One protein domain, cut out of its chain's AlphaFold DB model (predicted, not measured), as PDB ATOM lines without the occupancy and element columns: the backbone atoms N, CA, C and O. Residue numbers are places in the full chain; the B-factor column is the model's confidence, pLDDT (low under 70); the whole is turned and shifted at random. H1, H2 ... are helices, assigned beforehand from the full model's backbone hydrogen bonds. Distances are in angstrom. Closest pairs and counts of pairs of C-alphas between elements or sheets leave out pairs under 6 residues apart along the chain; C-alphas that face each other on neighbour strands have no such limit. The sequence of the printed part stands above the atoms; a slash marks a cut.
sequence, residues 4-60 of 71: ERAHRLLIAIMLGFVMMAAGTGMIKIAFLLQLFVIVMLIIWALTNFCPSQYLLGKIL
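AT A GLANCE: This is residues 4 to 60 of the 71 residues of the protein "DUF2892 domain-containing protein" of Epsilonproteobacteria bacterium (UniProt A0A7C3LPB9). Two long helices, H1 and H2, make a helical hairpin that is closed at the turn and opens like a narrow V, touching only near the turn. A short third helix, H3, folds back from the far end of H2 toward the beginning of H1, near the V's open end. The printed part has 57 residues with three named helices in the order H1, H2, H3 and no named strand; the class is all helix. The whole is loose, with a radius of gyration of the C-alphas of 13.1 A, and elongated, spanning 37 by 23 by 15 A.

HOW THE PARTS SIT: H1, residues 4 to 23, and H2, residues 27 to 47, form a helical hairpin, running opposite ways at a shallow tilt of 20 degrees. They touch through residues 18 to 22 of H1 and 27 to 34 of H2 alone; the closest C-alphas, those of Ala 22 and Ala 30, are 5.3 A apart. H3, residues 51 to 59, is close to H1 but not clearly touching: the closest C-alphas, those of His 7 and Ser 52, are 7.0 A apart. H1 and H3 run opposite ways at a steep tilt of 62 degrees. H2 and H3 are apart. In H1, H2 and H3 every O i to N i+4 pair is within hydrogen-bond range.

IN THESE COORDINATES: H1 begins at C-alpha 4, (136.248, 190.622, 147.756), and measures 28.8 A from first to last C-alpha. H2 measures 30.0 A and ends at C-alpha 47, (126.230, 203.587, 150.980). H3 measures 12.7 A and ends at C-alpha 59, (142.557, 192.276, 161.501).

THE WHOLE: The two C-alphas farthest apart, those of Gly 25 and Leu 60, are 37.9 A apart. Residues 42 to 49, of which 42 to 47 belong to H2, stand free. The links H1 to H2 and H2 to H3 are tight, and the printed part has no cut. The mean pLDDT of the printed part is 75.7; it is under 70 at residues 4 to 5, residue 7 and residues 48 to 60.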
ATOM      1  N   GLU A   4     137.395 191.077 148.546       68.25
ATOM      2  CA  GLU A   4     136.248 190.622 147.756       68.25
ATOM      3  C   GLU A   4     135.925 189.124 147.917       68.25
ATOM      4  O   GLU A   4     134.755 188.740 148.008       68.25
ATOM      5  N   ARG A   5     136.942 188.254 148.029       66.19
ATOM      6  CA  ARG A   5     136.734 186.815 148.273       66.19
ATOM      7  C   ARG A   5     136.202 186.552 149.681       66.19
ATOM      8  O   ARG A   5     135.350 185.684 149.847       66.19
ATOM      9  N   ALA A   6     136.661 187.307 150.679       74.94
ATOM     10  CA  ALA A   6     136.185 187.171 152.054       74.94
ATOM     11  C   ALA A   6     134.741 187.670 152.222       74.94
ATOM     12  O   ALA A   6     133.943 187.036 152.910       74.94
ATOM     13  N   HIS A   7     134.374 188.751 151.530       69.25
ATOM     14  CA  HIS A   7     132.994 189.233 151.504       69.25
ATOM     15  C   HIS A   7     132.050 188.191 150.881       69.25
ATOM     16  O   HIS A   7     131.028 187.850 151.479       69.25
ATOM     17  N   ARG A   8     132.420 187.595 149.737       79.06
ATOM     18  CA  ARG A   8     131.634 186.504 149.129       79.06
ATOM     19  C   ARG A   8     131.463 185.308 150.066       79.06
ATOM     20  O   ARG A   8     130.385 184.722 150.103       79.06
ATOM     21  N   LEU A   9     132.490 184.976 150.846       83.69
ATOM     22  CA  LEU A   9     132.429 183.889 151.823       83.69
ATOM     23  C   LEU A   9     131.484 184.211 152.992       83.69
ATOM     24  O   LEU A   9     130.680 183.366 153.372       83.69
ATOM     25  N   LEU A  10     131.513 185.437 153.521       81.75
ATOM     26  CA  LEU A  10     130.593 185.874 154.578       81.75
ATOM     27  C   LEU A  10     129.128 185.848 154.131       81.75
ATOM     28  O   LEU A  10     128.277 185.355 154.868       81.75
ATOM     29  N   ILE A  11     128.837 186.325 152.917       83.50
ATOM     30  CA  ILE A  11     127.480 186.270 152.351       83.50
ATOM     31  C   ILE A  11     127.018 184.814 152.206       83.50
ATOM     32  O   ILE A  11     125.889 184.489 152.569       83.50
ATOM     33  N   ALA A  12     127.892 183.925 151.724       86.25
ATOM     34  CA  ALA A  12     127.579 182.504 151.589       86.25
ATOM     35  C   ALA A  12     127.281 181.834 152.943       86.25
ATOM     36  O   ALA A  12     126.323 181.070 153.047       86.25
ATOM     37  N   ILE A  13     128.047 182.156 153.991       86.62
ATOM     38  CA  ILE A  13     127.804 181.647 155.349       86.62
ATOM     39  C   ILE A  13     126.457 182.146 155.886       86.62
ATOM     40  O   ILE A  13     125.692 181.354 156.432       86.62
ATOM     41  N   MET A  14     126.134 183.429 155.697       83.12
ATOM     42  CA  MET A  14     124.851 184.001 156.131       83.12
ATOM     43  C   MET A  14     123.662 183.342 155.426       83.12
ATOM     44  O   MET A  14     122.698 182.952 156.083       83.12
ATOM     45  N   LEU A  15     123.752 183.139 154.109       83.44
ATOM     46  CA  LEU A  15     122.740 182.411 153.339       83.44
ATOM     47  C   LEU A  15     122.573 180.972 153.841       83.44
ATOM     48  O   LEU A  15     121.443 180.511 154.002       83.44
ATOM     49  N   GLY A  16     123.677 180.284 154.141       86.31
ATOM     50  CA  GLY A  16     123.652 178.946 154.732       86.31
ATOM     51  C   GLY A  16     122.955 178.918 156.093       86.31
ATOM     52  O   GLY A  16     122.149 178.025 156.354       86.31
ATOM     53  N   PHE A  17     123.187 179.929 156.932       84.06
ATOM     54  CA  PHE A  17     122.547 180.052 158.243       84.06
ATOM     55  C   PHE A  17     121.031 180.244 158.130       84.06
ATOM     56  O   PHE A  17     120.262 179.627 158.867       84.06
ATOM     57  N   VAL A  18     120.579 181.046 157.164       84.56
ATOM     58  CA  VAL A  18     119.145 181.247 156.930       84.56
ATOM     59  C   VAL A  18     118.490 179.999 156.339       84.56
ATOM     60  O   VAL A  18     117.373 179.650 156.718       84.56
ATOM     61  N   MET A  19     119.195 179.272 155.474       82.62
ATOM     62  CA  MET A  19     118.716 178.003 154.926       82.62
ATOM     63  C   MET A  19     118.613 176.916 156.010       82.62
ATOM     64  O   MET A  19     117.635 176.171 156.046       82.62
ATOM     65  N   MET A  20     119.556 176.886 156.957       81.94
ATOM     66  CA  MET A  20     119.499 176.029 158.145       81.94
ATOM     67  C   MET A  20     118.316 176.394 159.056       81.94
ATOM     68  O   MET A  20     117.594 175.505 159.502       81.94
ATOM     69  N   ALA A  21     118.067 177.687 159.284       80.38
ATOM     70  CA  ALA A  21     116.919 178.165 160.058       80.38
ATOM     71  C   ALA A  21     115.568 177.892 159.368       80.38
ATOM     72  O   ALA A  21     114.559 177.668 160.035       80.38
ATOM     73  N   ALA A  22     115.530 177.872 158.034       81.38
ATOM     74  CA  ALA A  22     114.358 177.426 157.286       81.38
ATOM     75  C   ALA A  22     114.142 175.907 157.426       81.38
ATOM     76  O   ALA A  22     113.006 175.455 157.568       81.38
ATOM     77  N   GLY A  23     115.223 175.122 157.457       81.38
ATOM     78  CA  GLY A  23     115.182 173.665 157.615       81.38
ATOM     79  C   GLY A  23     114.599 173.179 158.947       81.38
ATOM     80  O   GLY A  23     114.044 172.087 159.000       81.38
ATOM     81  N   THR A  24     114.645 173.989 160.009       82.75
ATOM     82  CA  THR A  24     114.053 173.656 161.321       82.75
ATOM     83  C   THR A  24     112.547 173.950 161.414       82.75
ATOM     84  O   THR A  24     111.958 173.827 162.486       82.75
ATOM     85  N   GLY A  25     111.897 174.321 160.303       76.62
ATOM     86  CA  GLY A  25     110.443 174.510 160.214       76.62
ATOM     87  C   GLY A  25     109.948 175.907 160.604       76.62
ATOM     88  O   GLY A  25     108.763 176.207 160.459       76.62
ATOM     89  N   MET A  26     110.836 176.814 161.022       75.06
ATOM     90  CA  MET A  26     110.492 178.195 161.382       75.06
ATOM     91  C   MET A  26     110.494 179.140 160.167       75.06
ATOM     92  O   MET A  26     111.139 180.188 160.165       75.06
ATOM     93  N   ILE A  27     109.738 178.795 159.120       77.25
ATOM     94  CA  ILE A  27     109.751 179.496 157.819       77.25
ATOM     95  C   ILE A  27     109.366 180.978 157.939       77.25
ATOM     96  O   ILE A  27     109.935 181.823 157.254       77.25
ATOM     97  N   LYS A  28     108.433 181.322 158.836       79.25
ATOM     98  CA  LYS A  28     108.001 182.714 159.061       79.25
ATOM     99  C   LYS A  28     109.149 183.594 159.556       79.25
ATOM    100  O   LYS A  28     109.319 184.709 159.074       79.25
ATOM    101  N   ILE A  29     109.936 183.073 160.493       79.88
ATOM    102  CA  ILE A  29     111.059 183.788 161.104       79.88
ATOM    103  C   ILE A  29     112.238 183.808 160.133       79.88
ATOM    104  O   ILE A  29     112.823 184.864 159.923       79.88
ATOM    105  N   ALA A  30     112.528 182.680 159.476       80.69
ATOM    106  CA  ALA A  30     113.586 182.584 158.474       80.69
ATOM    107  C   ALA A  30     113.367 183.558 157.306       80.69
ATOM    108  O   ALA A  30     114.298 184.246 156.901       80.69
ATOM    109  N   PHE A  31     112.134 183.678 156.803       83.25
ATOM    110  CA  PHE A  31     111.812 184.597 155.711       83.25
ATOM    111  C   PHE A  31     111.918 186.065 156.138       83.25
ATOM    112  O   PHE A  31     112.461 186.877 155.394       83.25
ATOM    113  N   LEU A  32     111.458 186.404 157.347       86.44
ATOM    114  CA  LEU A  32     111.575 187.761 157.890       86.44
ATOM    115  C   LEU A  32     113.049 188.169 158.063       86.44
ATOM    116  O   LEU A  32     113.434 189.272 157.677       86.44
ATOM    117  N   LEU A  33     113.878 187.262 158.591       82.69
ATOM    118  CA  LEU A  33     115.321 187.460 158.744       82.69
ATOM    119  C   LEU A  33     116.021 187.590 157.389       82.69
ATOM    120  O   LEU A  33     116.824 188.501 157.210       82.69
ATOM    121  N   GLN A  34     115.678 186.735 156.419       83.00
ATOM    122  CA  GLN A  34     116.220 186.804 155.059       83.00
ATOM    123  C   GLN A  34     115.923 188.165 154.417       83.00
ATOM    124  O   GLN A  34     116.804 188.793 153.833       83.00
ATOM    125  N   LEU A  35     114.683 188.640 154.547       86.69
ATOM    126  CA  LEU A  35     114.238 189.911 153.980       86.69
ATOM    127  C   LEU A  35     114.957 191.091 154.648       86.69
ATOM    128  O   LEU A  35     115.435 191.992 153.962       86.69
ATOM    129  N   PHE A  36     115.126 191.051 155.970       86.50
ATOM    130  CA  PHE A  36     115.894 192.056 156.704       86.50
ATOM    131  C   PHE A  36     117.359 192.126 156.243       86.50
ATOM    132  O   PHE A  36     117.882 193.215 156.004       86.50
ATOM    133  N   VAL A  37     118.007 190.971 156.050       83.81
ATOM    134  CA  VAL A  37     119.384 190.889 155.536       83.81
ATOM    135  C   VAL A  37     119.478 191.474 154.125       83.81
ATOM    136  O   VAL A  37     120.395 192.245 153.848       83.81
ATOM    137  N   ILE A  38     118.513 191.183 153.249       85.38
ATOM    138  CA  ILE A  38     118.455 191.745 151.890       85.38
ATOM    139  C   ILE A  38     118.344 193.275 151.927       85.38
ATOM    140  O   ILE A  38     119.089 193.956 151.227       85.38
ATOM    141  N   VAL A  39     117.460 193.832 152.759       88.19
ATOM    142  CA  VAL A  39     117.287 195.291 152.881       88.19
ATOM    143  C   VAL A  39     118.565 195.956 153.392       88.19
ATOM    144  O   VAL A  39     118.995 196.968 152.839       88.19
ATOM    145  N   MET A  40     119.221 195.367 154.394       79.62
ATOM    146  CA  MET A  40     120.507 195.860 154.896       79.62
ATOM    147  C   MET A  40     121.609 195.811 153.834       79.62
ATOM    148  O   MET A  40     122.382 196.761 153.721       79.62
ATOM    149  N   LEU A  41     121.653 194.761 153.008       79.19
ATOM    150  CA  LEU A  41     122.599 194.663 151.894       79.19
ATOM    151  C   LEU A  41     122.341 195.721 150.815       79.19
ATOM    152  O   LEU A  41     123.301 196.266 150.278       79.19
ATOM    153  N   ILE A  42     121.081 196.053 150.522       83.56
ATOM    154  CA  ILE A  42     120.731 197.122 149.571       83.56
ATOM    155  C   ILE A  42     121.185 198.487 150.103       83.56
ATOM    156  O   ILE A  42     121.811 199.257 149.375       83.56
ATOM    157  N   ILE A  43     120.925 198.777 151.381       82.75
ATOM    158  CA  ILE A  43     121.367 200.023 152.023       82.75
ATOM    159  C   ILE A  43     122.901 200.106 152.024       82.75
ATOM    160  O   ILE A  43     123.464 201.158 151.715       82.75
ATOM    161  N   TRP A  44     123.597 199.003 152.297       71.81
ATOM    162  CA  TRP A  44     125.058 198.937 152.201       71.81
ATOM    163  C   TRP A  44     125.582 199.125 150.780       71.81
ATOM    164  O   TRP A  44     126.559 199.849 150.598       71.81
ATOM    165  N   ALA A  45     124.943 198.515 149.781       71.38
ATOM    166  CA  ALA A  45     125.323 198.662 148.380       71.38
ATOM    167  C   ALA A  45     125.205 200.121 147.917       71.38
ATOM    168  O   ALA A  45     126.072 200.610 147.198       71.38
ATOM    169  N   LEU A  46     124.179 200.839 148.383       79.62
ATOM    170  CA  LEU A  46     124.011 202.267 148.110       79.62
ATOM    171  C   LEU A  46     125.035 203.128 148.865       79.62
ATOM    172  O   LEU A  46     125.589 204.067 148.300       79.62
ATOM    173  N   THR A  47     125.334 202.790 150.121       73.31
ATOM    174  CA  THR A  47     126.230 203.587 150.980       73.31
ATOM    175  C   THR A  47     127.720 203.329 150.693       73.31
ATOM    176  O   THR A  47     128.566 204.047 151.215       73.31
ATOM    177  N   ASN A  48     128.075 202.331 149.866       56.97
ATOM    178  CA  ASN A  48     129.446 201.952 149.455       56.97
ATOM    179  C   ASN A  48     130.473 201.745 150.596       56.97
ATOM    180  O   ASN A  48     131.645 201.472 150.349       56.97
ATOM    181  N   PHE A  49     130.043 201.789 151.855       55.88
ATOM    182  CA  PHE A  49     130.825 201.403 153.019       55.88
ATOM    183  C   PHE A  49     130.490 199.959 153.353       55.88
ATOM    184  O   PHE A  49     129.436 199.666 153.906       55.88
ATOM    185  N   CYS A  50     131.395 199.041 153.030       60.62
ATOM    186  CA  CYS A  50     131.332 197.687 153.559       60.62
ATOM    187  C   CYS A  50     131.983 197.668 154.950       60.62
ATOM    188  O   CYS A  50     133.213 197.585 155.037       60.62
ATOM    189  N   PRO A  51     131.221 197.665 156.057       59.59
ATOM    190  CA  PRO A  51     131.814 197.542 157.385       59.59
ATOM    191  C   PRO A  51     132.514 196.191 157.561       59.59
ATOM    192  O   PRO A  51     133.426 196.083 158.366       59.59
ATOM    193  N   SER A  52     132.164 195.180 156.758       56.41
ATOM    194  CA  SER A  52     132.908 193.921 156.684       56.41
ATOM    195  C   SER A  52     134.317 194.101 156.094       56.41
ATOM    196  O   SER A  52     135.273 193.556 156.633       56.41
ATOM    197  N   GLN A  53     134.486 194.932 155.058       61.81
ATOM    198  CA  GLN A  53     135.808 195.292 154.520       61.81
ATOM    199  C   GLN A  53     136.602 196.118 155.552       61.81
ATOM    200  O   GLN A  53     137.800 195.909 155.712       61.81
ATOM    201  N   TYR A  54     135.926 197.000 156.297       61.91
ATOM    202  CA  TYR A  54     136.520 197.804 157.373       61.91
ATOM    203  C   TYR A  54     136.983 196.954 158.571       61.91
ATOM    204  O   TYR A  54     138.092 197.132 159.070       61.91
ATOM    205  N   LEU A  55     136.166 195.990 159.010       63.91
ATOM    206  CA  LEU A  55     136.505 195.042 160.077       63.91
ATOM    207  C   LEU A  55     137.631 194.096 159.661       63.91
ATOM    208  O   LEU A  55     138.548 193.864 160.446       63.91
ATOM    209  N   LEU A  56     137.603 193.580 158.427       59.72
ATOM    210  CA  LEU A  56     138.671 192.715 157.930       59.72
ATOM    211  C   LEU A  56     139.970 193.486 157.680       59.72
ATOM    212  O   LEU A  56     141.025 192.945 157.982       59.72
ATOM    213  N   GLY A  57     139.915 194.746 157.237       58.91
ATOM    214  CA  GLY A  57     141.090 195.622 157.136       58.91
ATOM    215  C   GLY A  57     141.711 195.992 158.489       58.91
ATOM    216  O   GLY A  57     142.837 196.475 158.538       58.91
ATOM    217  N   LYS A  58     140.997 195.749 159.597       59.88
ATOM    218  CA  LYS A  58     141.488 195.970 160.962       59.88
ATOM    219  C   LYS A  58     142.181 194.742 161.571       59.88
ATOM    220  O   LYS A  58     142.923 194.907 162.534       59.88
ATOM    221  N   ILE A  59     141.956 193.541 161.024       60.75
ATOM    222  CA  ILE A  59     142.557 192.276 161.501       60.75
ATOM    223  C   ILE A  59     143.532 191.652 160.487       60.75
ATOM    224  O   ILE A  59     144.462 190.958 160.888       60.75
ATOM    225  N   LEU A  60     143.349 191.896 159.186       53.81
ATOM    226  CA  LEU A  60     144.247 191.460 158.119       53.81
ATOM    227  C   LEU A  60     144.794 192.697 157.391       53.81
ATOM    228  O   LEU A  60     144.001 193.571 157.032       53.81
TER     229      LEU A  60